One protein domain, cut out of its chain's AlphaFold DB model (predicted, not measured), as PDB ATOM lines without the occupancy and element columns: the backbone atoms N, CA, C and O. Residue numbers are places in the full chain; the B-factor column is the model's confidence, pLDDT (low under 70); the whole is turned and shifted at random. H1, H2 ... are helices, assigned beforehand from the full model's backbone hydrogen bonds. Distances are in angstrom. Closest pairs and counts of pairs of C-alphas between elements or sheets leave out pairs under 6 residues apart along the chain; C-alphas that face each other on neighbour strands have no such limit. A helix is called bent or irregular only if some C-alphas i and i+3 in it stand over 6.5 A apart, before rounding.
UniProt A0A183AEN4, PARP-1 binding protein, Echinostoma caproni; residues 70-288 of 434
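AT A GLANCE: This is residues 70 to 288 of the 434 residues of the protein "PARP-1 binding protein" of Echinostoma caproni (UniProt A0A183AEN4). Helices H5, H6 and H7 fold back and forth as a layer, with H5 and H6 overlapping in part, and H1 and H9 lie side by side across H6 on one side of it. H2, H3 and H4 gather about the first part of H5, short H8 packs on H9 at the opposite end of the body, and residues 172 to 180 stick out in a loop. The printed part has 219 residues with nine named helices, H1 to H9 in chain order, and no named strand: the class is all helix. The whole is compact, with a radius of gyration of the C-alphas of 18.2 A and spans of 52 by 45 by 32 A.

IN THESE COORDINATES: Begin with H5, residues 146 to 167: find C-alpha 146 at (30.760, -66.641, -29.104); from there the helix runs 29.8 A to C-alpha 167. H5 is irregular, with C-alphas 147 and 150 at 8.2 A, and has a kink of 38 degrees near residue 153. Next find H6, residues 186 to 204, 27.0 A, and H7, residues 226 to 244, 26.8 A. H1, residues 70 to 81, begins at (44.881, -43.537, -43.467); H9, residues 270 to 286, runs 24.2 A to C-alpha 286 at (47.192, -41.007, -55.226). The others are H2, residues 86 to 93, H3, residues 102 to 114, H4, residues 119 to 131, and H8, residues 247 to 253.

HOW THE PARTS SIT: Look at the C-alphas of Cys 162 and Cys 196, 4.7 A apart, the closest of the hairpin H5 and H6, at a shallow tilt of 22 degrees; H5 touches H6 with residues 158 to 167 alone. H6 and H7 form another hairpin at 12 degrees, closest at C-alphas 201 and 229, 6.6 A. H1 touches H5 with residues 76 to 81 alone, about perpendicular at 79 degrees, closest at C-alphas 80 and 163, 5.1 A. H9 touches H6 with residues 271 to 276 alone, at a steep tilt of 66 degrees, closest at C-alphas 272 and 189, 4.0 A. H2 touches H1 at C-alphas 88 and 75, 4.9 A; H4 touches H5 at C-alphas 127 and 153, 5.9 A; H3 touches H4 at C-alphas 112 and 119, 5.1 A; and H8 touches H9 at C-alphas 253 and 271, 4.9 A. Every O i to N i+4 pair is within hydrogen-bond range in H1, H2, H3, H4, H6, H7, H8 and H9; in H5, 16 of 18 are.

THE WHOLE: The C-alphas of Ser 142 and Asp 247 are the two farthest apart, 54.3 A. The printed part has no cut; the links H4 to H5, H5 to H6, H6 to H7 and H8 to H9 are long. Expect pLDDT under 70 at residues 133 to 137, 169 to 183, 210 to 220, 254 to 268 and 285 to 288.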
ATOM      1  N   LYS A  70      45.727 -43.953 -42.343       92.00
ATOM      2  CA  LYS A  70      44.881 -43.537 -43.467       92.00
ATOM      3  C   LYS A  70      44.148 -44.704 -44.147       92.00
ATOM      4  O   LYS A  70      42.957 -44.590 -44.416       92.00
ATOM      5  N   ASP A  71      44.805 -45.840 -44.357       90.00
ATOM      6  CA  ASP A  71      44.205 -47.007 -45.015       90.00
ATOM      7  C   ASP A  71      43.147 -47.682 -44.146       90.00
ATOM      8  O   ASP A  71      42.217 -48.292 -44.674       90.00
ATOM      9  N   VAL A  72      43.258 -47.568 -42.820       93.06
ATOM     10  CA  VAL A  72      42.217 -48.039 -41.898       93.06
ATOM     11  C   VAL A  72      40.991 -47.130 -41.958       93.06
ATOM     12  O   VAL A  72      39.874 -47.639 -42.012       93.06
ATOM     13  N   PHE A  73      41.174 -45.805 -42.045       95.88
ATOM     14  CA  PHE A  73      40.064 -44.881 -42.317       95.88
ATOM     15  C   PHE A  73      39.349 -45.224 -43.629       95.88
ATOM     16  O   PHE A  73      38.127 -45.366 -43.650       95.88
ATOM     17  N   LEU A  74      40.110 -45.413 -44.710       94.94
ATOM     18  CA  LEU A  74      39.568 -45.795 -46.016       94.94
ATOM     19  C   LEU A  74      38.956 -47.206 -46.001       94.94
ATOM     20  O   LEU A  74      37.978 -47.464 -46.700       94.94
ATOM     21  N   GLY A  75      39.488 -48.115 -45.185       94.12
ATOM     22  CA  GLY A  75      38.916 -49.437 -44.944       94.12
ATOM     23  C   GLY A  75      37.512 -49.347 -44.350       94.12
ATOM     24  O   GLY A  75      36.578 -49.912 -44.917       94.12
ATOM     25  N   TYR A  76      37.339 -48.564 -43.281       96.81
ATOM     26  CA  TYR A  76      36.034 -48.342 -42.656       96.81
ATOM     27  C   TYR A  76      35.046 -47.641 -43.582       96.81
ATOM     28  O   TYR A  76      33.906 -48.089 -43.713       96.81
ATOM     29  N   LEU A  77      35.490 -46.586 -44.271       95.62
ATOM     30  CA  LEU A  77      34.666 -45.885 -45.252       95.62
ATOM     31  C   LEU A  77      34.212 -46.835 -46.371       95.62
ATOM     32  O   LEU A  77      33.043 -46.842 -46.754       95.62
ATOM     33  N   GLY A  78      35.119 -47.683 -46.862       92.38
ATOM     34  CA  GLY A  78      34.814 -48.686 -47.876       92.38
ATOM     35  C   GLY A  78      33.855 -49.772 -47.390       92.38
ATOM     36  O   GLY A  78      32.938 -50.111 -48.129       92.38
ATOM     37  N   LEU A  79      33.988 -50.258 -46.152       92.38
ATOM     38  CA  LEU A  79      33.047 -51.219 -45.556       92.38
ATOM     39  C   LEU A  79      31.654 -50.623 -45.328       92.38
ATOM     40  O   LEU A  79      30.650 -51.312 -45.505       92.38
ATOM     41  N   ALA A  80      31.573 -49.339 -44.975       91.69
ATOM     42  CA  ALA A  80      30.297 -48.642 -44.838       91.69
ATOM     43  C   ALA A  80      29.563 -48.512 -46.187       91.69
ATOM     44  O   ALA A  80      28.332 -48.533 -46.241       91.69
ATOM     45  N   VAL A  81      30.313 -48.429 -47.288       89.62
ATOM     46  CA  VAL A  81      29.776 -48.392 -48.655       89.62
ATOM     47  C   VAL A  81      29.484 -49.795 -49.206       89.62
ATOM     48  O   VAL A  81      28.472 -49.980 -49.886       89.62
ATOM     49  N   ASN A  82      30.365 -50.760 -48.941       89.81
ATOM     50  CA  ASN A  82      30.289 -52.146 -49.388       89.81
ATOM     51  C   ASN A  82      30.744 -53.097 -48.271       89.81
ATOM     52  O   ASN A  82      31.925 -53.418 -48.137       89.81
ATOM     53  N   ILE A  83      29.777 -53.603 -47.509       89.56
ATOM     54  CA  ILE A  83      30.036 -54.501 -46.379       89.56
ATOM     55  C   ILE A  83      30.553 -55.887 -46.798       89.56
ATOM     56  O   ILE A  83      31.085 -56.624 -45.970       89.56
ATOM     57  N   LYS A  84      30.416 -56.248 -48.081       88.12
ATOM     58  CA  LYS A  84      30.845 -57.548 -48.610       88.12
ATOM     59  C   LYS A  84      32.355 -57.629 -48.874       88.12
ATOM     60  O   LYS A  84      32.853 -58.699 -49.206       88.12
ATOM     61  N   ASP A  85      33.084 -56.521 -48.736       86.75
ATOM     62  CA  ASP A  85      34.524 -56.462 -48.988       86.75
ATOM     63  C   ASP A  85      35.335 -57.134 -47.867       86.75
ATOM     64  O   ASP A  85      35.601 -56.553 -46.810       86.75
ATOM     65  N   SER A  86      35.760 -58.371 -48.116       84.56
ATOM     66  CA  SER A  86      36.548 -59.173 -47.179       84.56
ATOM     67  C   SER A  86      37.964 -58.634 -46.949       84.56
ATOM     68  O   SER A  86      38.501 -58.797 -45.853       84.56
ATOM     69  N   ILE A  87      38.561 -57.949 -47.930       85.56
ATOM     70  CA  ILE A  87      39.918 -57.394 -47.826       85.56
ATOM     71  C   ILE A  87      39.908 -56.189 -46.885       85.56
ATOM     72  O   ILE A  87      40.733 -56.090 -45.972       85.56
ATOM     73  N   ARG A  88      38.950 -55.276 -47.072       88.25
ATOM     74  CA  ARG A  88      38.770 -54.137 -46.161       88.25
ATOM     75  C   ARG A  88      38.345 -54.602 -44.773       88.25
ATOM     76  O   ARG A  88      38.814 -54.032 -43.790       88.25
ATOM     77  N   LEU A  89      37.529 -55.654 -44.678       90.25
ATOM     78  CA  LEU A  89      37.162 -56.249 -43.394       90.25
ATOM     79  C   LEU A  89      38.397 -56.732 -42.644       90.25
ATOM     80  O   LEU A  89      38.568 -56.358 -41.490       90.25
ATOM     81  N   LEU A  90      39.277 -57.494 -43.297       88.50
ATOM     82  CA  LEU A  90      40.505 -57.995 -42.684       88.50
ATOM     83  C   LEU A  90      41.395 -56.851 -42.172       88.50
ATOM     84  O   LEU A  90      41.902 -56.913 -41.053       88.50
ATOM     85  N   ARG A  91      41.510 -55.764 -42.947       87.44
ATOM     86  CA  ARG A  91      42.250 -54.552 -42.558       87.44
ATOM     87  C   ARG A  91      41.684 -53.878 -41.302       87.44
ATOM     88  O   ARG A  91      42.440 -53.356 -40.484       87.44
ATOM     89  N   CYS A  92      40.362 -53.864 -41.159       92.12
ATOM     90  CA  CYS A  92      39.659 -53.184 -40.071       92.12
ATOM     91  C   CYS A  92      39.386 -54.080 -38.856       92.12
ATOM     92  O   CYS A  92      39.163 -53.557 -37.766       92.12
ATOM     93  N   LEU A  93      39.409 -55.408 -39.021       91.50
ATOM     94  CA  LEU A  93      38.943 -56.395 -38.043       91.50
ATOM     95  C   LEU A  93      39.486 -56.090 -36.640       91.50
ATOM     96  O   LEU A  93      38.731 -55.830 -35.707       91.50
ATOM     97  N   ASN A  94      40.807 -55.983 -36.529       90.19
ATOM     98  CA  ASN A  94      41.507 -55.738 -35.270       90.19
ATOM     99  C   ASN A  94      42.149 -54.339 -35.203       90.19
ATOM    100  O   ASN A  94      43.205 -54.159 -34.584       90.19
ATOM    101  N   ARG A  95      41.564 -53.349 -35.897       89.19
ATOM    102  CA  ARG A  95      41.983 -51.937 -35.836       89.19
ATOM    103  C   ARG A  95      40.803 -51.011 -35.516       89.19
ATOM    104  O   ARG A  95      39.915 -50.900 -36.351       89.19
ATOM    105  N   PRO A  96      40.764 -50.333 -34.352       89.19
ATOM    106  CA  PRO A  96      41.659 -50.495 -33.199       89.19
ATOM    107  C   PRO A  96      41.674 -51.935 -32.659       89.19
ATOM    108  O   PRO A  96      40.846 -52.752 -33.054       89.19
ATOM    109  N   LYS A  97      42.613 -52.248 -31.758       87.25
ATOM    110  CA  LYS A  97      42.714 -53.582 -31.146       87.25
ATOM    111  C   LYS A  97      41.386 -53.973 -30.481       87.25
ATOM    112  O   LYS A  97      40.792 -53.180 -29.751       87.25
ATOM    113  N   ARG A  98      40.924 -55.185 -30.797       89.50
ATOM    114  CA  ARG A  98      39.640 -55.796 -30.412       89.50
ATOM    115  C   ARG A  98      39.759 -57.253 -29.985       89.50
ATOM    116  O   ARG A  98      38.731 -57.904 -29.830       89.50
ATOM    117  N   GLY A  99      40.977 -57.778 -29.852       87.69
ATOM    118  CA  GLY A  99      41.178 -59.198 -29.561       87.69
ATOM    119  C   GLY A  99      40.683 -60.128 -30.670       87.69
ATOM    120  O   GLY A  99      40.346 -61.279 -30.413       87.69
ATOM    121  N   LEU A 100      40.575 -59.609 -31.899       90.19
ATOM    122  CA  LEU A 100      40.192 -60.382 -33.075       90.19
ATOM    123  C   LEU A 100      41.463 -60.800 -33.816       90.19
ATOM    124  O   LEU A 100      42.239 -59.957 -34.263       90.19
ATOM    125  N   ASP A 101      41.687 -62.099 -33.917       86.88
ATOM    126  CA  ASP A 101      42.872 -62.716 -34.506       86.88
ATOM    127  C   ASP A 101      42.512 -63.587 -35.724       86.88
ATOM    128  O   ASP A 101      41.371 -63.594 -36.203       86.88
ATOM    129  N   SER A 102      43.494 -64.327 -36.240       87.62
ATOM    130  CA  SER A 102      43.296 -65.249 -37.361       87.62
ATOM    131  C   SER A 102      42.241 -66.322 -37.062       87.62
ATOM    132  O   SER A 102      41.462 -66.671 -37.948       87.62
ATOM    133  N   ALA A 103      42.166 -66.813 -35.819       89.44
ATOM    134  CA  ALA A 103      41.173 -67.809 -35.421       89.44
ATOM    135  C   ALA A 103      39.756 -67.215 -35.449       89.44
ATOM    136  O   ALA A 103      38.840 -67.831 -35.999       89.44
ATOM    137  N   SER A 104      39.596 -65.981 -34.963       91.12
ATOM    138  CA  SER A 104      38.324 -65.256 -35.033       91.12
ATOM    139  C   SER A 104      37.859 -65.047 -36.479       91.12
ATOM    140  O   SER A 104      36.679 -65.228 -36.788       91.12
ATOM    141  N   PHE A 105      38.785 -64.725 -37.390       92.00
ATOM    142  CA  PHE A 105      38.471 -64.522 -38.802       92.00
ATOM    143  C   PHE A 105      38.129 -65.835 -39.512       92.00
ATOM    144  O   PHE A 105      37.183 -65.874 -40.299       92.00
ATOM    145  N   ALA A 106      38.846 -66.919 -39.211       91.62
ATOM    146  CA  ALA A 106      38.547 -68.247 -39.740       91.62
ATOM    147  C   ALA A 106      37.155 -68.728 -39.301       91.62
ATOM    148  O   ALA A 106      36.364 -69.170 -40.135       91.62
ATOM    149  N   ALA A 107      36.811 -68.558 -38.019       94.12
ATOM    150  CA  ALA A 107      35.476 -68.864 -37.512       94.12
ATOM    151  C   ALA A 107      34.398 -68.007 -38.196       94.12
ATOM    152  O   ALA A 107      33.345 -68.518 -38.582       94.12
ATOM    153  N   LEU A 108      34.668 -66.711 -38.395       94.25
ATOM    154  CA  LEU A 108      33.762 -65.795 -39.089       94.25
ATOM    155  C   LEU A 108      33.519 -66.219 -40.538       94.25
ATOM    156  O   LEU A 108      32.376 -66.212 -40.991       94.25
ATOM    157  N   ARG A 109      34.574 -66.627 -41.243       93.31
ATOM    158  CA  ARG A 109      34.492 -67.128 -42.614       93.31
ATOM    159  C   ARG A 109      33.704 -68.432 -42.697       93.31
ATOM    160  O   ARG A 109      32.839 -68.539 -43.554       93.31
ATOM    161  N   HIS A 110      33.938 -69.368 -41.782       93.81
ATOM    162  CA  HIS A 110      33.201 -70.631 -41.748       93.81
ATOM    163  C   HIS A 110      31.690 -70.414 -41.557       93.81
ATOM    164  O   HIS A 110      30.875 -71.017 -42.253       93.81
ATOM    165  N   VAL A 111      31.300 -69.504 -40.654       94.75
ATOM    166  CA  VAL A 111      29.888 -69.120 -40.474       94.75
ATOM    167  C   VAL A 111      29.331 -68.452 -41.733       94.75
ATOM    168  O   VAL A 111      28.221 -68.761 -42.152       94.75
ATOM    169  N   ALA A 112      30.106 -67.568 -42.359       94.06
ATOM    170  CA  ALA A 112      29.710 -66.871 -43.577       94.06
ATOM    171  C   ALA A 112      29.488 -67.830 -44.763       94.06
ATOM    172  O   ALA A 112      28.498 -67.698 -45.479       94.06
ATOM    173  N   GLU A 113      30.362 -68.825 -44.927       93.88
ATOM    174  CA  GLU A 113      30.246 -69.881 -45.940       93.88
ATOM    175  C   GLU A 113      29.009 -70.754 -45.701       93.88
ATOM    176  O   GLU A 113      28.247 -71.004 -46.634       93.88
ATOM    177  N   LYS A 114      28.755 -71.151 -44.448       94.00
ATOM    178  CA  LYS A 114      27.565 -71.929 -44.074       94.00
ATOM    179  C   LYS A 114      26.259 -71.191 -44.378       94.00
ATOM    180  O   LYS A 114      25.307 -71.803 -44.855       94.00
ATOM    181  N   ASP A 115      26.223 -69.893 -44.095       90.56
ATOM    182  CA  ASP A 115      25.028 -69.061 -44.253       90.56
ATOM    183  C   ASP A 115      24.930 -68.417 -45.654       90.56
ATOM    184  O   ASP A 115      23.974 -67.693 -45.932       90.56
ATOM    185  N   ASN A 116      25.898 -68.680 -46.543       92.06
ATOM    186  CA  ASN A 116      26.022 -68.091 -47.881       92.06
ATOM    187  C   ASN A 116      25.945 -66.547 -47.885       92.06
ATOM    188  O   ASN A 116      25.226 -65.926 -48.671       92.06
ATOM    189  N   ILE A 117      26.687 -65.916 -46.975       91.38
ATOM    190  CA  ILE A 117      26.801 -64.458 -46.839       91.38
ATOM    191  C   ILE A 117      28.272 -64.043 -46.745       91.38
ATOM    192  O   ILE A 117      29.161 -64.871 -46.584       91.38
ATOM    193  N   SER A 118      28.564 -62.745 -46.836       90.88
ATOM    194  CA  SER A 118      29.931 -62.258 -46.598       90.88
ATOM    195  C   SER A 118      30.297 -62.281 -45.108       90.88
ATOM    196  O   SER A 118      29.438 -62.125 -44.241       90.88
ATOM    197  N   ALA A 119      31.593 -62.379 -44.797       92.56
ATOM    198  CA  ALA A 119      32.095 -62.339 -43.419       92.56
ATOM    199  C   ALA A 119      31.656 -61.074 -42.651       92.56
ATOM    200  O   ALA A 119      31.319 -61.145 -41.470       92.56
ATOM    201  N   GLY A 120      31.581 -59.920 -43.326       92.31
ATOM    202  CA  GLY A 120      31.085 -58.677 -42.724       92.31
ATOM    203  C   GLY A 120      29.603 -58.767 -42.355       92.31
ATOM    204  O   GLY A 120      29.210 -58.391 -41.252       92.31
ATOM    205  N   GLN A 121      28.782 -59.340 -43.240       93.50
ATOM    206  CA  GLN A 121      27.364 -59.594 -42.963       93.50
ATOM    207  C   GLN A 121      27.172 -60.631 -41.851       93.50
ATOM    208  O   GLN A 121      26.282 -60.460 -41.020       93.50
ATOM    209  N   ALA A 122      28.016 -61.664 -41.787       95.06
ATOM    210  CA  ALA A 122      27.983 -62.659 -40.718       95.06
ATOM    211  C   ALA A 122      28.258 -62.027 -39.343       95.06
ATOM    212  O   ALA A 122      27.538 -62.316 -38.386       95.06
ATOM    213  N   ALA A 123      29.228 -61.108 -39.250       95.81
ATOM    214  CA  ALA A 123      29.530 -60.387 -38.012       95.81
ATOM    215  C   ALA A 123      28.329 -59.551 -37.541       95.81
ATOM    216  O   ALA A 123      27.910 -59.655 -36.388       95.81
ATOM    217  N   ILE A 124      27.734 -58.774 -38.451       93.88
ATOM    218  CA  ILE A 124      26.550 -57.950 -38.169       93.88
ATOM    219  C   ILE A 124      25.359 -58.828 -37.771       93.88
ATOM    220  O   ILE A 124      24.696 -58.540 -36.780       93.88
ATOM    221  N   SER A 125      25.099 -59.917 -38.502       92.75
ATOM    222  CA  SER A 125      24.018 -60.863 -38.201       92.75
ATOM    223  C   SER A 125      24.184 -61.488 -36.817       92.75
ATOM    224  O   SER A 125      23.236 -61.535 -36.034       92.75
ATOM    225  N   PHE A 126      25.394 -61.936 -36.476       94.31
ATOM    226  CA  PHE A 126      25.691 -62.502 -35.163       94.31
ATOM    227  C   PHE A 126      25.452 -61.495 -34.030       94.31
ATOM    228  O   PHE A 126      24.732 -61.810 -33.079       94.31
ATOM    229  N   VAL A 127      26.000 -60.279 -34.142       94.06
ATOM    230  CA  VAL A 127      25.826 -59.223 -33.132       94.06
ATOM    231  C   VAL A 127      24.362 -58.788 -33.033       94.06
ATOM    232  O   VAL A 127      23.827 -58.695 -31.931       94.06
ATOM    233  N   GLY A 128      23.681 -58.606 -34.165       90.94
ATOM    234  CA  GLY A 128      22.264 -58.249 -34.203       90.94
ATOM    235  C   GLY A 128      21.386 -59.293 -33.512       90.94
ATOM    236  O   GLY A 128      20.550 -58.946 -32.682       90.94
ATOM    237  N   ARG A 129      21.622 -60.589 -33.762       89.88
ATOM    238  CA  ARG A 129      20.894 -61.665 -33.071       89.88
ATOM    239  C   ARG A 129      21.167 -61.692 -31.564       89.88
ATOM    240  O   ARG A 129      20.256 -62.000 -30.803       89.88
ATOM    241  N   ARG A 130      22.383 -61.351 -31.119       88.56
ATOM    242  CA  ARG A 130      22.696 -61.212 -29.683       88.56
ATOM    243  C   ARG A 130      21.955 -60.038 -29.042       88.56
ATOM    244  O   ARG A 130      21.396 -60.202 -27.965       88.56
ATOM    245  N   GLN A 131      21.922 -58.886 -29.707       86.88
ATOM    246  CA  GLN A 131      21.288 -57.668 -29.188       86.88
ATOM    247  C   GLN A 131      19.756 -57.754 -29.148       86.88
ATOM    248  O   GLN A 131      19.136 -57.180 -28.258       86.88
ATOM    249  N   LEU A 132      19.136 -58.487 -30.080       80.94
ATOM    250  CA  LEU A 132      17.678 -58.649 -30.139       80.94
ATOM    251  C   LEU A 132      17.103 -59.543 -29.026       80.94
ATOM    252  O   LEU A 132      15.893 -59.524 -28.814       80.94
ATOM    253  N   GLY A 133      17.929 -60.322 -28.316       63.78
ATOM    254  CA  GLY A 133      17.582 -60.966 -27.038       63.78
ATOM    255  C   GLY A 133      16.455 -62.015 -27.040       63.78
ATOM    256  O   GLY A 133      16.218 -62.642 -26.010       63.78
ATOM    257  N   ALA A 134      15.760 -62.253 -28.156       63.78
ATOM    258  CA  ALA A 134      14.711 -63.266 -28.232       63.78
ATOM    259  C   ALA A 134      15.330 -64.674 -28.149       63.78
ATOM    260  O   ALA A 134      16.132 -65.054 -29.007       63.78
ATOM    261  N   SER A 135      14.940 -65.448 -27.129       60.94
ATOM    262  CA  SER A 135      15.585 -66.712 -26.720       60.94
ATOM    263  C   SER A 135      15.774 -67.745 -27.837       60.94
ATOM    264  O   SER A 135      16.708 -68.538 -27.775       60.94
ATOM    265  N   PHE A 136      14.925 -67.728 -28.868       63.28
ATOM    266  CA  PHE A 136      14.985 -68.670 -29.991       63.28
ATOM    267  C   PHE A 136      15.933 -68.248 -31.128       63.28
ATOM    268  O   PHE A 136      16.329 -69.094 -31.923       63.28
ATOM    269  N   TYR A 137      16.298 -66.965 -31.226       69.88
ATOM    270  CA  TYR A 137      17.162 -66.438 -32.299       69.88
ATOM    271  C   TYR A 137      18.553 -66.028 -31.807       69.88
ATOM    272  O   TYR A 137      19.485 -65.945 -32.614       69.88
ATOM    273  N   ALA A 138      18.699 -65.773 -30.505       77.75
ATOM    274  CA  ALA A 138      19.967 -65.397 -29.901       77.75
ATOM    275  C   ALA A 138      20.999 -66.538 -30.034       77.75
ATOM    276  O   ALA A 138      20.692 -67.686 -29.704       77.75
ATOM    277  N   PRO A 139      22.233 -66.261 -30.497       81.94
ATOM    278  CA  PRO A 139      23.281 -67.268 -30.561       81.94
ATOM    279  C   PRO A 139      23.593 -67.792 -29.157       81.94
ATOM    280  O   PRO A 139      23.889 -67.016 -28.247       81.94
ATOM    281  N   THR A 140      23.549 -69.111 -28.987       83.06
ATOM    282  CA  THR A 140      23.907 -69.761 -27.722       83.06
ATOM    283  C   THR A 140      25.421 -69.715 -27.490       83.06
ATOM    284  O   THR A 140      26.195 -69.447 -28.412       83.06
ATOM    285  N   ALA A 141      25.862 -70.036 -26.269       83.62
ATOM    286  CA  ALA A 141      27.286 -70.125 -25.920       83.62
ATOM    287  C   ALA A 141      28.080 -71.125 -26.790       83.62
ATOM    288  O   ALA A 141      29.294 -71.013 -26.903       83.62
ATOM    289  N   SER A 142      27.391 -72.067 -27.444       86.31
ATOM    290  CA  SER A 142      27.985 -73.023 -28.390       86.31
ATOM    291  C   SER A 142      28.272 -72.444 -29.784       86.31
ATOM    292  O   SER A 142      28.857 -73.124 -30.623       86.31
ATOM    293  N   HIS A 143      27.846 -71.208 -30.070       91.31
ATOM    294  CA  HIS A 143      28.042 -70.608 -31.386       91.31
ATOM    295  C   HIS A 143      29.542 -70.382 -31.670       91.31
ATOM    296  O   HIS A 143      30.226 -69.826 -30.811       91.31
ATOM    297  N   PRO A 144      30.053 -70.679 -32.884       92.75
ATOM    298  CA  PRO A 144      31.484 -70.567 -33.199       92.75
ATOM    299  C   PRO A 144      32.099 -69.187 -32.924       92.75
ATOM    300  O   PRO A 144      33.269 -69.080 -32.591       92.75
ATOM    301  N   LEU A 145      31.302 -68.120 -33.047       94.31
ATOM    302  CA  LEU A 145      31.733 -66.729 -32.822       94.31
ATOM    303  C   LEU A 145      31.596 -66.239 -31.376       94.31
ATOM    304  O   LEU A 145      31.996 -65.115 -31.075       94.31
ATOM    305  N   TYR A 146      31.012 -67.043 -30.486       92.31
ATOM    306  CA  TYR A 146      30.760 -66.641 -29.104       92.31
ATOM    307  C   TYR A 146      32.025 -66.203 -28.340       92.31
ATOM    308  O   TYR A 146      31.942 -65.176 -27.664       92.31
ATOM    309  N   PRO A 147      33.197 -66.863 -28.487       92.69
ATOM    310  CA  PRO A 147      34.422 -66.460 -27.786       92.69
ATOM    311  C   PRO A 147      34.877 -65.021 -28.073       92.69
ATOM    312  O   PRO A 147      35.480 -64.378 -27.219       92.69
ATOM    313  N   TRP A 148      34.557 -64.491 -29.256       93.75
ATOM    314  CA  TRP A 148      34.979 -63.160 -29.700       93.75
ATOM    315  C   TRP A 148      33.849 -62.133 -29.681       93.75
ATOM    316  O   TRP A 148      33.955 -61.080 -30.315       93.75
ATOM    317  N   SER A 149      32.753 -62.411 -28.968       92.50
ATOM    318  CA  SER A 149      31.548 -61.587 -29.044       92.50
ATOM    319  C   SER A 149      31.796 -60.123 -28.715       92.50
ATOM    320  O   SER A 149      31.323 -59.259 -29.438       92.50
ATOM    321  N   SER A 150      32.591 -59.842 -27.682       92.00
ATOM    322  CA  SER A 150      32.870 -58.471 -27.252       92.00
ATOM    323  C   SER A 150      33.679 -57.685 -28.298       92.00
ATOM    324  O   SER A 150      33.384 -56.525 -28.583       92.00
ATOM    325  N   GLY A 151      34.658 -58.332 -28.942       93.06
ATOM    326  CA  GLY A 151      35.415 -57.735 -30.044       93.06
ATOM    327  C   GLY A 151      34.551 -57.508 -31.288       93.06
ATOM    328  O   GLY A 151      34.631 -56.450 -31.914       93.06
ATOM    329  N   LEU A 152      33.686 -58.466 -31.631       94.88
ATOM    330  CA  LEU A 152      32.752 -58.349 -32.755       94.88
ATOM    331  C   LEU A 152      31.682 -57.277 -32.512       94.88
ATOM    332  O   LEU A 152      31.374 -56.526 -33.433       94.88
ATOM    333  N   GLU A 153      31.163 -57.156 -31.291       94.00
ATOM    334  CA  GLU A 153      30.237 -56.093 -30.878       94.00
ATOM    335  C   GLU A 153      30.874 -54.711 -31.105       94.00
ATOM    336  O   GLU A 153      30.290 -53.884 -31.802       94.00
ATOM    337  N   HIS A 154      32.118 -54.500 -30.652       94.50
ATOM    338  CA  HIS A 154      32.848 -53.243 -30.873       94.50
ATOM    339  C   HIS A 154      33.155 -52.963 -32.359       94.50
ATOM    340  O   HIS A 154      33.191 -51.812 -32.802       94.50
ATOM    341  N   LEU A 155      33.413 -54.001 -33.165       95.44
ATOM    342  CA  LEU A 155      33.588 -53.850 -34.615       95.44
ATOM    343  C   LEU A 155      32.282 -53.419 -35.289       95.44
ATOM    344  O   LEU A 155      32.284 -52.467 -36.068       95.44
ATOM    345  N   VAL A 156      31.184 -54.114 -34.992       95.50
ATOM    346  CA  VAL A 156      29.867 -53.855 -35.584       95.50
ATOM    347  C   VAL A 156      29.328 -52.495 -35.149       95.50
ATOM    348  O   VAL A 156      28.772 -51.786 -35.979       95.50
ATOM    349  N   GLU A 157      29.560 -52.074 -33.906       94.75
ATOM    350  CA  GLU A 157      29.219 -50.727 -33.439       94.75
ATOM    351  C   GLU A 157      29.923 -49.644 -34.271       94.75
ATOM    352  O   GLU A 157      29.281 -48.712 -34.760       94.75
ATOM    353  N   CYS A 158      31.227 -49.805 -34.518       94.75
ATOM    354  CA  CYS A 158      31.985 -48.892 -35.372       94.75
ATOM    355  C   CYS A 158      31.441 -48.865 -36.810       94.75
ATOM    356  O   CYS A 158      31.327 -47.792 -37.403       94.75
ATOM    357  N   LEU A 159      31.096 -50.026 -37.378       94.75
ATOM    358  CA  LEU A 159      30.532 -50.125 -38.729       94.75
ATOM    359  C   LEU A 159      29.152 -49.469 -38.826       94.75
ATOM    360  O   LEU A 159      28.916 -48.715 -39.770       94.75
ATOM    361  N   ASN A 160      28.280 -49.706 -37.847       92.81
ATOM    362  CA  ASN A 160      26.957 -49.091 -37.783       92.81
ATOM    363  C   ASN A 160      27.086 -47.566 -37.696       92.81
ATOM    364  O   ASN A 160      26.527 -46.881 -38.540       92.81
ATOM    365  N   LYS A 161      27.945 -47.025 -36.819       93.06
ATOM    366  CA  LYS A 161      28.186 -45.570 -36.740       93.06
ATOM    367  C   LYS A 161      28.700 -44.963 -38.048       93.06
ATOM    368  O   LYS A 161      28.358 -43.830 -38.373       93.06
ATOM    369  N   CYS A 162      29.505 -45.697 -38.818       93.06
ATOM    370  CA  CYS A 162      29.926 -45.248 -40.148       93.06
ATOM    371  C   CYS A 162      28.756 -45.233 -41.142       93.06
ATOM    372  O   CYS A 162      28.635 -44.305 -41.941       93.06
ATOM    373  N   GLN A 163      27.905 -46.258 -41.115       90.62
ATOM    374  CA  GLN A 163      26.739 -46.363 -41.992       90.62
ATOM    375  C   GLN A 163      25.658 -45.335 -41.647       90.62
ATOM    376  O   GLN A 163      25.119 -44.725 -42.568       90.62
ATOM    377  N   ASP A 164      25.407 -45.106 -40.359       87.75
ATOM    378  CA  ASP A 164      24.491 -44.089 -39.839       87.75
ATOM    379  C   ASP A 164      24.969 -42.693 -40.266       87.75
ATOM    380  O   ASP A 164      24.231 -41.951 -40.915       87.75
ATOM    381  N   ALA A 165      26.261 -42.394 -40.075       89.88
ATOM    382  CA  ALA A 165      26.849 -41.134 -40.525       89.88
ATOM    383  C   ALA A 165      26.703 -40.924 -42.040       89.88
ATOM    384  O   ALA A 165      26.336 -39.833 -42.476       89.88
ATOM    385  N   LEU A 166      26.945 -41.959 -42.856       88.31
ATOM    386  CA  LEU A 166      26.735 -41.881 -44.307       88.31
ATOM    387  C   LEU A 166      25.258 -41.763 -44.688       88.31
ATOM    388  O   LEU A 166      24.968 -41.205 -45.742       88.31
ATOM    389  N   ALA A 167      24.340 -42.270 -43.867       84.19
ATOM    390  CA  ALA A 167      22.908 -42.071 -44.039       84.19
ATOM    391  C   ALA A 167      22.460 -40.653 -43.642       84.19
ATOM    392  O   ALA A 167      21.344 -40.270 -43.966       84.19
ATOM    393  N   GLY A 168      23.321 -39.852 -43.006       76.25
ATOM    394  CA  GLY A 168      22.960 -38.541 -42.465       76.25
ATOM    395  C   GLY A 168      22.330 -38.606 -41.069       76.25
ATOM    396  O   GLY A 168      21.854 -37.585 -40.585       76.25
ATOM    397  N   ASP A 169      22.352 -39.777 -40.428       68.44
ATOM    398  CA  ASP A 169      21.941 -39.979 -39.040       68.44
ATOM    399  C   ASP A 169      23.158 -39.708 -38.138       68.44
ATOM    400  O   ASP A 169      24.160 -40.430 -38.158       68.44
ATOM    401  N   SER A 170      23.142 -38.577 -37.437       57.72
ATOM    402  CA  SER A 170      24.256 -38.090 -36.620       57.72
ATOM    403  C   SER A 170      23.765 -37.842 -35.201       57.72
ATOM    404  O   SER A 170      22.792 -37.117 -35.022       57.72
ATOM    405  N   ASP A 171      24.495 -38.361 -34.205       52.44
ATOM    406  CA  ASP A 171      24.160 -38.266 -32.770       52.44
ATOM    407  C   ASP A 171      23.861 -36.825 -32.293       52.44
ATOM    408  O   ASP A 171      23.081 -36.634 -31.365       52.44
ATOM    409  N   ASP A 172      24.451 -35.813 -32.943       46.47
ATOM    410  CA  ASP A 172      24.290 -34.393 -32.590       46.47
ATOM    411  C   ASP A 172      23.129 -33.681 -33.309       46.47
ATOM    412  O   ASP A 172      22.863 -32.510 -33.036       46.47
ATOM    413  N   LEU A 173      22.426 -34.346 -34.229       43.12
ATOM    414  CA  LEU A 173      21.357 -33.735 -35.012       43.12
ATOM    415  C   LEU A 173      20.192 -34.721 -35.144       43.12
ATOM    416  O   LEU A 173      20.061 -35.448 -36.127       43.12
ATOM    417  N   VAL A 174      19.268 -34.650 -34.182       37.78
ATOM    418  CA  VAL A 174      17.850 -34.911 -34.457       37.78
ATOM    419  C   VAL A 174      17.407 -33.841 -35.458       37.78
ATOM    420  O   VAL A 174      16.764 -32.857 -35.103       37.78
ATOM    421  N   LEU A 175      17.786 -33.977 -36.730       41.69
ATOM    422  CA  LEU A 175      17.027 -33.334 -37.786       41.69
ATOM    423  C   LEU A 175      15.767 -34.167 -37.959       41.69
ATOM    424  O   LEU A 175      15.638 -34.997 -38.853       41.69
ATOM    425  N   THR A 176      14.783 -33.835 -37.127       35.41
ATOM    426  CA  THR A 176      13.438 -33.548 -37.619       35.41
ATOM    427  C   THR A 176      13.533 -32.510 -38.738       35.41
ATOM    428  O   THR A 176      13.188 -31.345 -38.579       35.41
ATOM    429  N   VAL A 177      14.046 -32.928 -39.884       39.59
ATOM    430  CA  VAL A 177      13.673 -32.359 -41.158       39.59
ATOM    431  C   VAL A 177      13.057 -33.544 -41.861       39.59
ATOM    432  O   VAL A 177      13.732 -34.379 -42.456       39.59
ATOM    433  N   VAL A 178      11.738 -33.638 -41.709       40.38
ATOM    434  CA  VAL A 178      10.893 -34.116 -42.795       40.38
ATOM    435  C   VAL A 178      11.311 -33.264 -43.989       40.38
ATOM    436  O   VAL A 178      10.860 -32.131 -44.140       40.38
ATOM    437  N   ALA A 179      12.311 -33.738 -44.729       43.53
ATOM    438  CA  ALA A 179      12.769 -33.078 -45.923       43.53
ATOM    439  C   ALA A 179      11.610 -33.235 -46.894       43.53
ATOM    440  O   ALA A 179      11.314 -34.329 -47.360       43.53
ATOM    441  N   GLN A 180      10.895 -32.136 -47.111       45.91
ATOM    442  CA  GLN A 180       9.904 -32.044 -48.175       45.91
ATOM    443  C   GLN A 180      10.550 -32.293 -49.552       45.91
ATOM    444  O   GLN A 180       9.822 -32.575 -50.496       45.91
ATOM    445  N   ASP A 181      11.888 -32.302 -49.629       50.50
ATOM    446  CA  ASP A 181      12.676 -32.792 -50.754       50.50
ATOM    447  C   ASP A 181      13.573 -33.972 -50.336       50.50
ATOM    448  O   ASP A 181      14.508 -33.821 -49.552       50.50
ATOM    449  N   ASP A 182      13.322 -35.151 -50.910       59.59
ATOM    450  CA  ASP A 182      14.034 -36.432 -50.722       59.59
ATOM    451  C   ASP A 182      15.528 -36.416 -51.165       59.59
ATOM    452  O   ASP A 182      16.104 -37.453 -51.504       59.59
ATOM    453  N   GLN A 183      16.202 -35.261 -51.226       66.38
ATOM    454  CA  GLN A 183      17.526 -35.120 -51.846       66.38
ATOM    455  C   GLN A 183      18.614 -34.663 -50.864       66.38
ATOM    456  O   GLN A 183      18.532 -33.609 -50.243       66.38
ATOM    457  N   MET A 184      19.700 -35.442 -50.777       76.62
ATOM    458  CA  MET A 184      20.923 -35.039 -50.077       76.62
ATOM    459  C   MET A 184      21.827 -34.255 -51.034       76.62
ATOM    460  O   MET A 184      22.400 -34.840 -51.954       76.62
ATOM    461  N   GLY A 185      21.985 -32.950 -50.800       80.81
ATOM    462  CA  GLY A 185      22.893 -32.101 -51.576       80.81
ATOM    463  C   GLY A 185      24.376 -32.406 -51.323       80.81
ATOM    464  O   GLY A 185      24.740 -33.047 -50.335       80.81
ATOM    465  N   LEU A 186      25.266 -31.902 -52.191       85.88
ATOM    466  CA  LEU A 186      26.719 -32.140 -52.103       85.88
ATOM    467  C   LEU A 186      27.322 -31.697 -50.756       85.88
ATOM    468  O   LEU A 186      28.180 -32.385 -50.205       85.88
ATOM    469  N   ASN A 187      26.857 -30.577 -50.198       87.12
ATOM    470  CA  ASN A 187      27.330 -30.085 -48.902       87.12
ATOM    471  C   ASN A 187      26.948 -31.021 -47.747       87.12
ATOM    472  O   ASN A 187      27.766 -31.257 -46.857       87.12
ATOM    473  N   ASP A 188      25.742 -31.586 -47.765       85.25
ATOM    474  CA  ASP A 188      25.300 -32.524 -46.731       85.25
ATOM    475  C   ASP A 188      25.933 -33.902 -46.926       85.25
ATOM    476  O   ASP A 188      26.352 -34.525 -45.953       85.25
ATOM    477  N   ALA A 189      26.153 -34.318 -48.177       88.06
ATOM    478  CA  ALA A 189      26.978 -35.476 -48.503       88.06
ATOM    479  C   ALA A 189      28.407 -35.330 -47.958       88.06
ATOM    480  O   ALA A 189      28.944 -36.269 -47.370       88.06
ATOM    481  N   ARG A 190      29.015 -34.141 -48.088       91.50
ATOM    482  CA  ARG A 190      30.331 -33.845 -47.505       91.50
ATOM    483  C   ARG A 190      30.315 -33.994 -45.993       91.50
ATOM    484  O   ARG A 190      31.201 -34.649 -45.454       91.50
ATOM    485  N   LYS A 191      29.328 -33.400 -45.313       90.44
ATOM    486  CA  LYS A 191      29.180 -33.508 -43.853       90.44
ATOM    487  C   LYS A 191      28.998 -34.961 -43.417       90.44
ATOM    488  O   LYS A 191      29.637 -35.372 -42.462       90.44
ATOM    489  N   ALA A 192      28.199 -35.750 -44.132       91.12
ATOM    490  CA  ALA A 192      27.987 -37.169 -43.846       91.12
ATOM    491  C   ALA A 192      29.289 -37.989 -43.952       91.12
ATOM    492  O   ALA A 192      29.621 -38.767 -43.053       91.12
ATOM    493  N   VAL A 193      30.080 -37.777 -45.014       94.00
ATOM    494  CA  VAL A 193      31.403 -38.413 -45.156       94.00
ATOM    495  C   VAL A 193      32.372 -37.924 -44.072       94.00
ATOM    496  O   VAL A 193      33.095 -38.735 -43.493       94.00
ATOM    497  N   ASP A 194      32.358 -36.630 -43.739       95.12
ATOM    498  CA  ASP A 194      33.172 -36.055 -42.659       95.12
ATOM    499  C   ASP A 194      32.827 -36.669 -41.293       95.12
ATOM    500  O   ASP A 194      33.716 -37.101 -40.558       95.12
ATOM    501  N   SER A 195      31.536 -36.799 -40.982       93.94
ATOM    502  CA  SER A 195      31.025 -37.452 -39.773       93.94
ATOM    503  C   SER A 195      31.440 -38.919 -39.693       93.94
ATOM    504  O   SER A 195      31.832 -39.379 -38.620       93.94
ATOM    505  N   CYS A 196      31.430 -39.639 -40.819       95.31
ATOM    506  CA  CYS A 196      31.928 -41.012 -40.896       95.31
ATOM    507  C   CYS A 196      33.423 -41.076 -40.539       95.31
ATOM    508  O   CYS A 196      33.818 -41.827 -39.646       95.31
ATOM    509  N   LEU A 197      34.256 -40.216 -41.138       97.00
ATOM    510  CA  LEU A 197      35.682 -40.132 -40.800       97.00
ATOM    511  C   LEU A 197      35.899 -39.760 -39.322       97.00
ATOM    512  O   LEU A 197      36.749 -40.343 -38.650       97.00
ATOM    513  N   LEU A 198      35.110 -38.835 -38.770       95.69
ATOM    514  CA  LEU A 198      35.177 -38.468 -37.353       95.69
ATOM    515  C   LEU A 198      34.777 -39.623 -36.428       95.69
ATOM    516  O   LEU A 198      35.399 -39.793 -35.376       95.69
ATOM    517  N   ALA A 199      33.764 -40.413 -36.790       94.50
ATOM    518  CA  ALA A 199      33.367 -41.606 -36.047       94.50
ATOM    519  C   ALA A 199      34.520 -42.618 -36.004       94.50
ATOM    520  O   ALA A 199      34.943 -43.017 -34.919       94.50
ATOM    521  N   VAL A 200      35.123 -42.931 -37.155       95.62
ATOM    522  CA  VAL A 200      36.294 -43.822 -37.225       95.62
ATOM    523  C   VAL A 200      37.443 -43.300 -36.363       95.62
ATOM    524  O   VAL A 200      38.030 -44.051 -35.587       95.62
ATOM    525  N   GLY A 201      37.734 -41.998 -36.425       94.75
ATOM    526  CA  GLY A 201      38.786 -41.382 -35.616       94.75
ATOM    527  C   GLY A 201      38.526 -41.473 -34.108       94.75
ATOM    528  O   GLY A 201      39.476 -41.595 -33.337       94.75
ATOM    529  N   ARG A 202      37.258 -41.445 -33.674       93.38
ATOM    530  CA  ARG A 202      36.869 -41.667 -32.270       93.38
ATOM    531  C   ARG A 202      37.113 -43.115 -31.842       93.38
ATOM    532  O   ARG A 202      37.693 -43.317 -30.778       93.38
ATOM    533  N   PHE A 203      36.738 -44.088 -32.674       92.12
ATOM    534  CA  PHE A 203      36.982 -45.507 -32.399       92.12
ATOM    535  C   PHE A 203      38.473 -45.841 -32.385       92.12
ATOM    536  O   PHE A 203      38.940 -46.485 -31.454       92.12
ATOM    537  N   LEU A 204      39.260 -45.352 -33.348       91.19
ATOM    538  CA  LEU A 204      40.700 -45.645 -33.412       91.19
ATOM    539  C   LEU A 204      41.478 -45.187 -32.169       91.19
ATOM    540  O   LEU A 204      42.476 -45.813 -31.829       91.19
ATOM    541  N   ARG A 205      41.010 -44.148 -31.465       89.50
ATOM    542  CA  ARG A 205      41.606 -43.671 -30.201       89.50
ATOM    543  C   ARG A 205      41.183 -44.483 -28.971       89.50
ATOM    544  O   ARG A 205      41.732 -44.274 -27.895       89.50
ATOM    545  N   LYS A 206      40.189 -45.364 -29.102       85.50
ATOM    546  CA  LYS A 206      39.603 -46.150 -28.009       85.50
ATOM    547  C   LYS A 206      39.700 -47.649 -28.331       85.50
ATOM    548  O   LYS A 206      38.729 -48.233 -28.806       85.50
ATOM    549  N   PRO A 207      40.867 -48.287 -28.116       80.94
ATOM    550  CA  PRO A 207      40.976 -49.736 -28.239       80.94
ATOM    551  C   PRO A 207      40.071 -50.448 -27.235       80.94
ATOM    552  O   PRO A 207      39.841 -49.963 -26.125       80.94
ATOM    553  N   HIS A 208      39.563 -51.611 -27.637       81.69
ATOM    554  CA  HIS A 208      38.673 -52.407 -26.805       81.69
ATOM    555  C   HIS A 208      39.495 -53.194 -25.782       81.69
ATOM    556  O   HIS A 208      40.190 -54.143 -26.140       81.69
ATOM    557  N   ARG A 209      39.446 -52.759 -24.517       70.31
ATOM    558  CA  ARG A 209      40.289 -53.278 -23.422       70.31
ATOM    559  C   ARG A 209      39.793 -54.593 -22.812       70.31
ATOM    560  O   ARG A 209      40.572 -55.286 -22.178       70.31
ATOM    561  N   ASN A 210      38.526 -54.944 -23.027       68.00
ATOM    562  CA  ASN A 210      37.900 -56.139 -22.447       68.00
ATOM    563  C   ASN A 210      37.850 -57.309 -23.443       68.00
ATOM    564  O   ASN A 210      36.967 -58.164 -23.365       68.00
ATOM    565  N   ALA A 211      38.726 -57.304 -24.447       67.88
ATOM    566  CA  ALA A 211      38.710 -58.308 -25.491       67.88
ATOM    567  C   ALA A 211      39.463 -59.577 -25.079       67.88
ATOM    568  O   ALA A 211      40.456 -59.526 -24.356       67.88
ATOM    569  N   LEU A 212      39.042 -60.723 -25.616       66.06
ATOM    570  CA  LEU A 212      39.833 -61.949 -25.537       66.06
ATOM    571  C   LEU A 212      41.232 -61.683 -26.132       66.06
ATOM    572  O   LEU A 212      41.335 -61.033 -27.167       66.06
ATOM    573  N   ASN A 213      42.307 -62.161 -25.507       63.50
ATOM    574  CA  ASN A 213      43.684 -62.010 -26.008       63.50
ATOM    575  C   ASN A 213      44.207 -60.556 -26.136       63.50
ATOM    576  O   ASN A 213      45.267 -60.344 -26.732       63.50
ATOM    577  N   SER A 214      43.535 -59.531 -25.585       58.38
ATOM    578  CA  SER A 214      44.135 -58.191 -25.477       58.38
ATOM    579  C   SER A 214      45.078 -58.127 -24.274       58.38
ATOM    580  O   SER A 214      44.668 -57.738 -23.185       58.38
ATOM    581  N   HIS A 215      46.342 -58.520 -24.452       55.12
ATOM    582  CA  HIS A 215      47.373 -58.292 -23.435       55.12
ATOM    583  C   HIS A 215      47.578 -56.784 -23.206       55.12
ATOM    584  O   HIS A 215      47.783 -56.026 -24.159       55.12
ATOM    585  N   GLU A 216      47.546 -56.360 -21.939       50.47
ATOM    586  CA  GLU A 216      47.689 -54.959 -21.507       50.47
ATOM    587  C   GLU A 216      49.024 -54.326 -21.944       50.47
ATOM    588  O   GLU A 216      49.080 -53.131 -22.225       50.47
ATOM    589  N   GLU A 217      50.079 -55.128 -22.114       43.47
ATOM    590  CA  GLU A 217      51.420 -54.675 -22.524       43.47
ATOM    591  C   GLU A 217      51.508 -54.218 -23.992       43.47
ATOM    592  O   GLU A 217      52.488 -53.604 -24.404       43.47
ATOM    593  N   SER A 218      50.467 -54.465 -24.794       49.59
ATOM    594  CA  SER A 218      50.369 -54.033 -26.193       49.59
ATOM    595  C   SER A 218      49.411 -52.841 -26.369       49.59
ATOM    596  O   SER A 218      48.908 -52.607 -27.470       49.59
ATOM    597  N   ALA A 219      49.081 -52.111 -25.298       50.94
ATOM    598  CA  ALA A 219      48.108 -51.015 -25.340       50.94
ATOM    599  C   ALA A 219      48.533 -49.851 -26.256       50.94
ATOM    600  O   ALA A 219      47.677 -49.247 -26.907       50.94
ATOM    601  N   ASP A 220      49.838 -49.609 -26.386       58.25
ATOM    602  CA  ASP A 220      50.389 -48.547 -27.220       58.25
ATOM    603  C   ASP A 220      50.904 -49.128 -28.539       58.25
ATOM    604  O   ASP A 220      52.042 -49.573 -28.651       58.25
ATOM    605  N   ASP A 221      50.049 -49.158 -29.564       71.00
ATOM    606  CA  ASP A 221      50.526 -49.294 -30.942       71.00
ATOM    607  C   ASP A 221      51.090 -47.923 -31.367       71.00
ATOM    608  O   ASP A 221      50.299 -47.018 -31.658       71.00
ATOM    609  N   PRO A 222      52.426 -47.722 -31.404       72.50
ATOM    610  CA  PRO A 222      53.014 -46.411 -31.690       72.50
ATOM    611  C   PRO A 222      52.632 -45.906 -33.088       72.50
ATOM    612  O   PRO A 222      52.635 -44.701 -33.348       72.50
ATOM    613  N   HIS A 223      52.255 -46.818 -33.990       78.12
ATOM    614  CA  HIS A 223      51.793 -46.487 -35.331       78.12
ATOM    615  C   HIS A 223      50.390 -45.870 -35.320       78.12
ATOM    616  O   HIS A 223      50.121 -44.957 -36.100       78.12
ATOM    617  N   PHE A 224      49.526 -46.288 -34.392       84.00
ATOM    618  CA  PHE A 224      48.187 -45.729 -34.160       84.00
ATOM    619  C   PHE A 224      48.169 -44.735 -32.988       84.00
ATOM    620  O   PHE A 224      47.191 -44.646 -32.246       84.00
ATOM    621  N   SER A 225      49.235 -43.943 -32.841       88.19
ATOM    622  CA  SER A 225      49.260 -42.831 -31.889       88.19
ATOM    623  C   SER A 225      48.171 -41.795 -32.195       88.19
ATOM    624  O   SER A 225      47.735 -41.618 -33.340       88.19
ATOM    625  N   GLU A 226      47.748 -41.044 -31.175       90.25
ATOM    626  CA  GLU A 226      46.748 -39.987 -31.345       90.25
ATOM    627  C   GLU A 226      47.177 -38.946 -32.395       90.25
ATOM    628  O   GLU A 226      46.339 -38.468 -33.169       90.25
ATOM    629  N   ALA A 227      48.476 -38.636 -32.462       91.19
ATOM    630  CA  ALA A 227      49.051 -37.733 -33.453       91.19
ATOM    631  C   ALA A 227      48.882 -38.273 -34.882       91.19
ATOM    632  O   ALA A 227      48.352 -37.561 -35.737       91.19
ATOM    633  N   ASN A 228      49.224 -39.544 -35.124       91.62
ATOM    634  CA  ASN A 228      49.090 -40.171 -36.443       91.62
ATOM    635  C   ASN A 228      47.619 -40.279 -36.873       91.62
ATOM    636  O   ASN A 228      47.288 -40.029 -38.033       91.62
ATOM    637  N   ILE A 229      46.714 -40.583 -35.935       93.88
ATOM    638  CA  ILE A 229      45.264 -40.596 -36.185       93.88
ATOM    639  C   ILE A 229      44.767 -39.197 -36.563       93.88
ATOM    640  O   ILE A 229      44.016 -39.058 -37.530       93.88
ATOM    641  N   LYS A 230      45.179 -38.151 -35.835       95.25
ATOM    642  CA  LYS A 230      44.814 -36.758 -36.148       95.25
ATOM    643  C   LYS A 230      45.373 -36.314 -37.499       95.25
ATOM    644  O   LYS A 230      44.642 -35.686 -38.262       95.25
ATOM    645  N   GLN A 231      46.616 -36.669 -37.816       95.19
ATOM    646  CA  GLN A 231      47.252 -36.339 -39.089       95.19
ATOM    647  C   GLN A 231      46.538 -37.011 -40.269       95.19
ATOM    648  O   GLN A 231      46.183 -36.334 -41.233       95.19
ATOM    649  N   ALA A 232      46.280 -38.321 -40.185       94.44
ATOM    650  CA  ALA A 232      45.581 -39.063 -41.232       94.44
ATOM    651  C   ALA A 232      44.156 -38.535 -41.450       94.44
ATOM    652  O   ALA A 232      43.749 -38.300 -42.588       94.44
ATOM    653  N   LEU A 233      43.427 -38.272 -40.360       96.56
ATOM    654  CA  LEU A 233      42.103 -37.658 -40.413       96.56
ATOM    655  C   LEU A 233      42.156 -36.270 -41.066       96.56
ATOM    656  O   LEU A 233      41.378 -35.996 -41.973       96.56
ATOM    657  N   GLY A 234      43.080 -35.400 -40.648       96.75
ATOM    658  CA  GLY A 234      43.244 -34.063 -41.225       96.75
ATOM    659  C   GLY A 234      43.552 -34.098 -42.724       96.75
ATOM    660  O   GLY A 234      42.940 -33.359 -43.494       96.75
ATOM    661  N   SER A 235      44.435 -35.009 -43.147       95.56
ATOM    662  CA  SER A 235      44.761 -35.232 -44.560       95.56
ATOM    663  C   SER A 235      43.530 -35.646 -45.373       95.56
ATOM    664  O   SER A 235      43.236 -35.020 -46.390       95.56
ATOM    665  N   LEU A 236      42.757 -36.630 -44.896       96.12
ATOM    666  CA  LEU A 236      41.544 -37.095 -45.578       96.12
ATOM    667  C   LEU A 236      40.453 -36.020 -45.640       96.12
ATOM    668  O   LEU A 236      39.802 -35.869 -46.671       96.12
ATOM    669  N   ARG A 237      40.273 -35.229 -44.576       96.25
ATOM    670  CA  ARG A 237      39.307 -34.116 -44.552       96.25
ATOM    671  C   ARG A 237      39.700 -32.990 -45.506       96.25
ATOM    672  O   ARG A 237      38.841 -32.420 -46.181       96.25
ATOM    673  N   SER A 238      40.996 -32.686 -45.596       94.81
ATOM    674  CA  SER A 238      41.521 -31.743 -46.586       94.81
ATOM    675  C   SER A 238      41.254 -32.248 -48.005       94.81
ATOM    676  O   SER A 238      40.720 -31.502 -48.827       94.81
ATOM    677  N   ARG A 239      41.506 -33.538 -48.269       92.81
ATOM    678  CA  ARG A 239      41.230 -34.144 -49.575       92.81
ATOM    679  C   ARG A 239      39.745 -34.145 -49.920       92.81
ATOM    680  O   ARG A 239      39.383 -33.789 -51.036       92.81
ATOM    681  N   LEU A 240      38.886 -34.483 -48.962       94.06
ATOM    682  CA  LEU A 240      37.435 -34.413 -49.115       94.06
ATOM    683  C   LEU A 240      36.987 -32.990 -49.472       94.06
ATOM    684  O   LEU A 240      36.188 -32.814 -50.384       94.06
ATOM    685  N   THR A 241      37.541 -31.978 -48.798       92.94
ATOM    686  CA  THR A 241      37.244 -30.567 -49.084       92.94
ATOM    687  C   THR A 241      37.640 -30.204 -50.513       92.94
ATOM    688  O   THR A 241      36.798 -29.691 -51.246       92.94
ATOM    689  N   GLN A 242      38.865 -30.547 -50.934       90.50
ATOM    690  CA  GLN A 242      39.337 -30.330 -52.307       90.50
ATOM    691  C   GLN A 242      38.406 -30.979 -53.333       90.50
ATOM    692  O   GLN A 242      37.993 -30.316 -54.275       90.50
ATOM    693  N   LEU A 243      38.020 -32.242 -53.118       88.19
ATOM    694  CA  LEU A 243      37.126 -32.962 -54.025       88.19
ATOM    695  C   LEU A 243      35.767 -32.281 -54.155       88.19
ATOM    696  O   LEU A 243      35.260 -32.152 -55.261       88.19
ATOM    697  N   THR A 244      35.191 -31.812 -53.049       87.38
ATOM    698  CA  THR A 244      33.893 -31.119 -53.081       87.38
ATOM    699  C   THR A 244      33.946 -29.710 -53.659       87.38
ATOM    700  O   THR A 244      32.903 -29.166 -53.998       87.38
ATOM    701  N   SER A 245      35.136 -29.119 -53.768       85.44
ATOM    702  CA  SER A 245      35.349 -27.840 -54.450       85.44
ATOM    703  C   SER A 245      35.575 -27.999 -55.957       85.44
ATOM    704  O   SER A 245      35.617 -26.995 -56.657       85.44
ATOM    705  N   CYS A 246      35.730 -29.229 -56.459       78.81
ATOM    706  CA  CYS A 246      35.858 -29.517 -57.884       78.81
ATOM    707  C   CYS A 246      34.488 -29.785 -58.524       78.81
ATOM    708  O   CYS A 246      33.661 -30.510 -57.965       78.81
ATOM    709  N   ASP A 247      34.295 -29.311 -59.757       74.12
ATOM    710  CA  ASP A 247      33.044 -29.479 -60.516       74.12
ATOM    711  C   ASP A 247      32.659 -30.955 -60.734       74.12
ATOM    712  O   ASP A 247      31.477 -31.300 -60.821       74.12
ATOM    713  N   CYS A 248      33.647 -31.860 -60.739       73.12
ATOM    714  CA  CYS A 248      33.427 -33.299 -60.879       73.12
ATOM    715  C   CYS A 248      32.559 -33.885 -59.754       73.12
ATOM    716  O   CYS A 248      31.736 -34.765 -60.006       73.12
ATOM    717  N   ALA A 249      32.703 -33.409 -58.512       73.44
ATOM    718  CA  ALA A 249      31.915 -33.921 -57.395       73.44
ATOM    719  C   ALA A 249      30.453 -33.475 -57.491       73.44
ATOM    720  O   ALA A 249      29.557 -34.252 -57.162       73.44
ATOM    721  N   THR A 250      30.211 -32.261 -57.988       74.00
ATOM    722  CA  THR A 250      28.864 -31.742 -58.251       74.00
ATOM    723  C   THR A 250      28.172 -32.543 -59.346       74.00
ATOM    724  O   THR A 250      27.008 -32.881 -59.187       74.00
ATOM    725  N   SER A 251      28.887 -32.925 -60.408       73.81
ATOM    726  CA  SER A 251      28.331 -33.768 -61.474       73.81
ATOM    727  C   SER A 251      28.016 -35.196 -61.004       73.81
ATOM    728  O   SER A 251      26.943 -35.714 -61.295       73.81
ATOM    729  N   ILE A 252      28.906 -35.829 -60.231       72.75
ATOM    730  CA  ILE A 252      28.729 -37.228 -59.791       72.75
ATOM    731  C   ILE A 252      27.665 -37.350 -58.689       72.75
ATOM    732  O   ILE A 252      26.889 -38.315 -58.654       72.75
ATOM    733  N   CYS A 253      27.650 -36.398 -57.755       73.50
ATOM    734  CA  CYS A 253      26.780 -36.422 -56.578       73.50
ATOM    735  C   CYS A 253      25.504 -35.586 -56.746       73.50
ATOM    736  O   CYS A 253      24.603 -35.719 -55.915       73.50
ATOM    737  N   GLY A 254      25.427 -34.741 -57.777       61.53
ATOM    738  CA  GLY A 254      24.255 -33.939 -58.109       61.53
ATOM    739  C   GLY A 254      23.074 -34.826 -58.487       61.53
ATOM    740  O   GLY A 254      23.236 -35.839 -59.161       61.53
ATOM    741  N   GLU A 255      21.893 -34.475 -57.982       55.09
ATOM    742  CA  GLU A 255      20.606 -35.056 -58.388       55.09
ATOM    743  C   GLU A 255      20.480 -36.573 -58.200       55.09
ATOM    744  O   GLU A 255      19.944 -37.290 -59.043       55.09
ATOM    745  N   THR A 256      20.948 -37.111 -57.071       56.28
ATOM    746  CA  THR A 256      20.580 -38.488 -56.718       56.28
ATOM    747  C   THR A 256      19.398 -38.468 -55.752       56.28
ATOM    748  O   THR A 256      19.634 -38.324 -54.548       56.28
ATOM    749  N   PRO A 257      18.144 -38.636 -56.223       57.28
ATOM    750  CA  PRO A 257      17.006 -38.720 -55.325       57.28
ATOM    751  C   PRO A 257      17.209 -39.874 -54.342       57.28
ATOM    752  O   PRO A 257      17.577 -41.003 -54.720       57.28
ATOM    753  N   GLY A 258      16.997 -39.580 -53.061       55.69
ATOM    754  CA  GLY A 258      16.693 -40.596 -52.072       55.69
ATOM    755  C   GLY A 258      15.464 -41.336 -52.574       55.69
ATOM    756  O   GLY A 258      14.492 -40.736 -53.017       55.69
ATOM    757  N   ARG A 259      15.528 -42.665 -52.636       50.78
ATOM    758  CA  ARG A 259      14.318 -43.429 -52.949       50.78
ATOM    759  C   ARG A 259      13.408 -43.335 -51.696       50.78
ATOM    760  O   ARG A 259      13.913 -43.338 -50.572       50.78
ATOM    761  N   PRO A 260      12.088 -43.243 -51.856       47.47
ATOM    762  CA  PRO A 260      11.188 -43.078 -50.722       47.47
ATOM    763  C   PRO A 260      11.171 -44.328 -49.825       47.47
ATOM    764  O   PRO A 260      11.271 -45.467 -50.299       47.47
ATOM    765  N   LEU A 261      11.008 -44.114 -48.512       47.62
ATOM    766  CA  LEU A 261      10.968 -45.159 -47.469       47.62
ATOM    767  C   LEU A 261       9.885 -46.232 -47.713       47.62
ATOM    768  O   LEU A 261       9.996 -47.360 -47.220       47.62
ATOM    769  N   THR A 262       8.859 -45.901 -48.501       41.53
ATOM    770  CA  THR A 262       7.749 -46.783 -48.894       41.53
ATOM    771  C   THR A 262       8.185 -47.939 -49.801       41.53
ATOM    772  O   THR A 262       7.533 -48.976 -49.818       41.53
ATOM    773  N   SER A 263       9.330 -47.827 -50.488       41.34
ATOM    774  CA  SER A 263       9.876 -48.870 -51.379       41.34
ATOM    775  C   SER A 263      10.880 -49.817 -50.698       41.34
ATOM    776  O   SER A 263      11.704 -50.445 -51.367       41.34
ATOM    777  N   GLY A 264      10.873 -49.896 -49.363       40.22
ATOM    778  CA  GLY A 264      11.633 -50.900 -48.608       40.22
ATOM    779  C   GLY A 264      13.160 -50.739 -48.585       40.22
ATOM    780  O   GLY A 264      13.833 -51.607 -48.033       40.22
ATOM    781  N   GLY A 265      13.723 -49.650 -49.123       43.34
ATOM    782  CA  GLY A 265      15.146 -49.324 -48.957       43.34
ATOM    783  C   GLY A 265      15.379 -48.265 -47.871       43.34
ATOM    784  O   GLY A 265      14.518 -47.433 -47.607       43.34
ATOM    785  N   SER A 266      16.554 -48.289 -47.240       48.75
ATOM    786  CA  SER A 266      17.075 -47.170 -46.438       48.75
ATOM    787  C   SER A 266      17.911 -46.280 -47.362       48.75
ATOM    788  O   SER A 266      18.852 -46.761 -47.993       48.75
ATOM    789  N   LEU A 267      17.472 -45.037 -47.576       51.59
ATOM    790  CA  LEU A 267      17.777 -44.280 -48.803       51.59
ATOM    791  C   LEU A 267      18.223 -42.838 -48.578       51.59
ATOM    792  O   LEU A 267      18.379 -42.084 -49.537       51.59
ATOM    793  N   LEU A 268      18.509 -42.488 -47.332       62.84
ATOM    794  CA  LEU A 268      19.276 -41.294 -47.030       62.84
ATOM    795  C   LEU A 268      20.761 -41.625 -47.258       62.84
ATOM    796  O   LEU A 268      21.207 -42.742 -46.985       62.84
ATOM    797  N   GLY A 269      21.519 -40.705 -47.858       76.31
ATOM    798  CA  GLY A 269      22.968 -40.889 -48.007       76.31
ATOM    799  C   GLY A 269      23.502 -41.351 -49.360       76.31
ATOM    800  O   GLY A 269      24.691 -41.646 -49.458       76.31
ATOM    801  N   ARG A 270      22.698 -41.445 -50.430       81.06
ATOM    802  CA  ARG A 270      23.221 -41.866 -51.753       81.06
ATOM    803  C   ARG A 270      24.344 -40.957 -52.254       81.06
ATOM    804  O   ARG A 270      25.388 -41.468 -52.659       81.06
ATOM    805  N   ALA A 271      24.149 -39.641 -52.169       84.50
ATOM    806  CA  ALA A 271      25.176 -38.657 -52.501       84.50
ATOM    807  C   ALA A 271      26.424 -38.827 -51.614       84.50
ATOM    808  O   ALA A 271      27.535 -38.874 -52.135       84.50
ATOM    809  N   ALA A 272      26.257 -39.052 -50.302       88.44
ATOM    810  CA  ALA A 272      27.372 -39.344 -49.394       88.44
ATOM    811  C   ALA A 272      28.132 -40.620 -49.785       88.44
ATOM    812  O   ALA A 272      29.358 -40.627 -49.814       88.44
ATOM    813  N   ARG A 273      27.431 -41.700 -50.149       88.44
ATOM    814  CA  ARG A 273      28.059 -42.955 -50.594       88.44
ATOM    815  C   ARG A 273      28.759 -42.807 -51.945       88.44
ATOM    816  O   ARG A 273      29.799 -43.425 -52.144       88.44
ATOM    817  N   LYS A 274      28.218 -42.016 -52.878       87.56
ATOM    818  CA  LYS A 274      28.900 -41.677 -54.140       87.56
ATOM    819  C   LYS A 274      30.174 -40.872 -53.873       87.56
ATOM    820  O   LYS A 274      31.236 -41.260 -54.349       87.56
ATOM    821  N   LEU A 275      30.095 -39.843 -53.029       90.06
ATOM    822  CA  LEU A 275      31.251 -39.044 -52.618       90.06
ATOM    823  C   LEU A 275      32.305 -39.887 -51.883       90.06
ATOM    824  O   LEU A 275      33.496 -39.749 -52.142       90.06
ATOM    825  N   ALA A 276      31.878 -40.813 -51.021       91.25
ATOM    826  CA  ALA A 276      32.759 -41.768 -50.359       91.25
ATOM    827  C   ALA A 276      33.487 -42.667 -51.369       91.25
ATOM    828  O   ALA A 276      34.694 -42.862 -51.247       91.25
ATOM    829  N   ARG A 277      32.789 -43.181 -52.394       89.75
ATOM    830  CA  ARG A 277      33.417 -43.946 -53.488       89.75
ATOM    831  C   ARG A 277      34.423 -43.103 -54.263       89.75
ATOM    832  O   ARG A 277      35.519 -43.590 -54.513       89.75
ATOM    833  N   LEU A 278      34.082 -41.857 -54.589       88.19
ATOM    834  CA  LEU A 278      34.997 -40.941 -55.268       88.19
ATOM    835  C   LEU A 278      36.271 -40.719 -54.441       88.19
ATOM    836  O   LEU A 278      37.370 -40.857 -54.970       88.19
ATOM    837  N   LEU A 279      36.138 -40.461 -53.136       89.81
ATOM    838  CA  LEU A 279      37.287 -40.331 -52.236       89.81
ATOM    839  C   LEU A 279      38.128 -41.617 -52.199       89.81
ATOM    840  O   LEU A 279      39.349 -41.540 -52.264       89.81
ATOM    841  N   LEU A 280      37.496 -42.795 -52.140       88.56
ATOM    842  CA  LEU A 280      38.199 -44.085 -52.155       88.56
ATOM    843  C   LEU A 280      39.001 -44.306 -53.446       88.56
ATOM    844  O   LEU A 280      40.119 -44.805 -53.368       88.56
ATOM    845  N   VAL A 281      38.446 -43.946 -54.608       84.75
ATOM    846  CA  VAL A 281      39.131 -44.060 -55.909       84.75
ATOM    847  C   VAL A 281      40.308 -43.094 -55.977       84.75
ATOM    848  O   VAL A 281      41.433 -43.506 -56.240       84.75
ATOM    849  N   VAL A 282      40.079 -41.824 -55.639       83.19
ATOM    850  CA  VAL A 282      41.114 -40.784 -55.690       83.19
ATOM    851  C   VAL A 282      42.284 -41.095 -54.755       83.19
ATOM    852  O   VAL A 282      43.433 -40.803 -55.081       83.19
ATOM    853  N   GLU A 283      42.012 -41.678 -53.589       85.25
ATOM    854  CA  GLU A 283      43.056 -42.068 -52.640       85.25
ATOM    855  C   GLU A 283      43.796 -43.348 -53.044       85.25
ATOM    856  O   GLU A 283      44.984 -43.496 -52.740       85.25
ATOM    857  N   ALA A 284      43.134 -44.251 -53.771       73.44
ATOM    858  CA  ALA A 284      43.799 -45.394 -54.386       73.44
ATOM    859  C   ALA A 284      44.768 -44.931 -55.488       73.44
ATOM    860  O   ALA A 284      45.921 -45.358 -55.487       73.44
ATOM    861  N   ASP A 285      44.346 -43.998 -56.345       59.62
ATOM    862  CA  ASP A 285      45.177 -43.455 -57.426       59.62
ATOM    863  C   ASP A 285      46.343 -42.605 -56.900       59.62
ATOM    864  O   ASP A 285      47.465 -42.722 -57.384       59.62
ATOM    865  N   ALA A 286      46.127 -41.796 -55.856       56.44
ATOM    866  CA  ALA A 286      47.192 -41.007 -55.226       56.44
ATOM    867  C   ALA A 286      48.262 -41.875 -54.534       56.44
ATOM    868  O   ALA A 286      49.403 -41.441 -54.370       56.44
ATOM    869  N   SER A 287      47.905 -43.103 -54.146       48.50
ATOM    870  CA  SER A 287      48.842 -44.090 -53.595       48.50
ATOM    871  C   SER A 287      49.711 -44.747 -54.681       48.50
ATOM    872  O   SER A 287      50.736 -45.353 -54.368       48.50
ATOM    873  N   VAL A 288      49.363 -44.571 -55.963       38.06
ATOM    874  CA  VAL A 288      50.174 -44.936 -57.132       38.06
ATOM    875  C   VAL A 288      51.037 -43.729 -57.540       38.06
ATOM    876  O   VAL A 288      50.820 -43.135 -58.583       38.06
TER     877      VAL A 288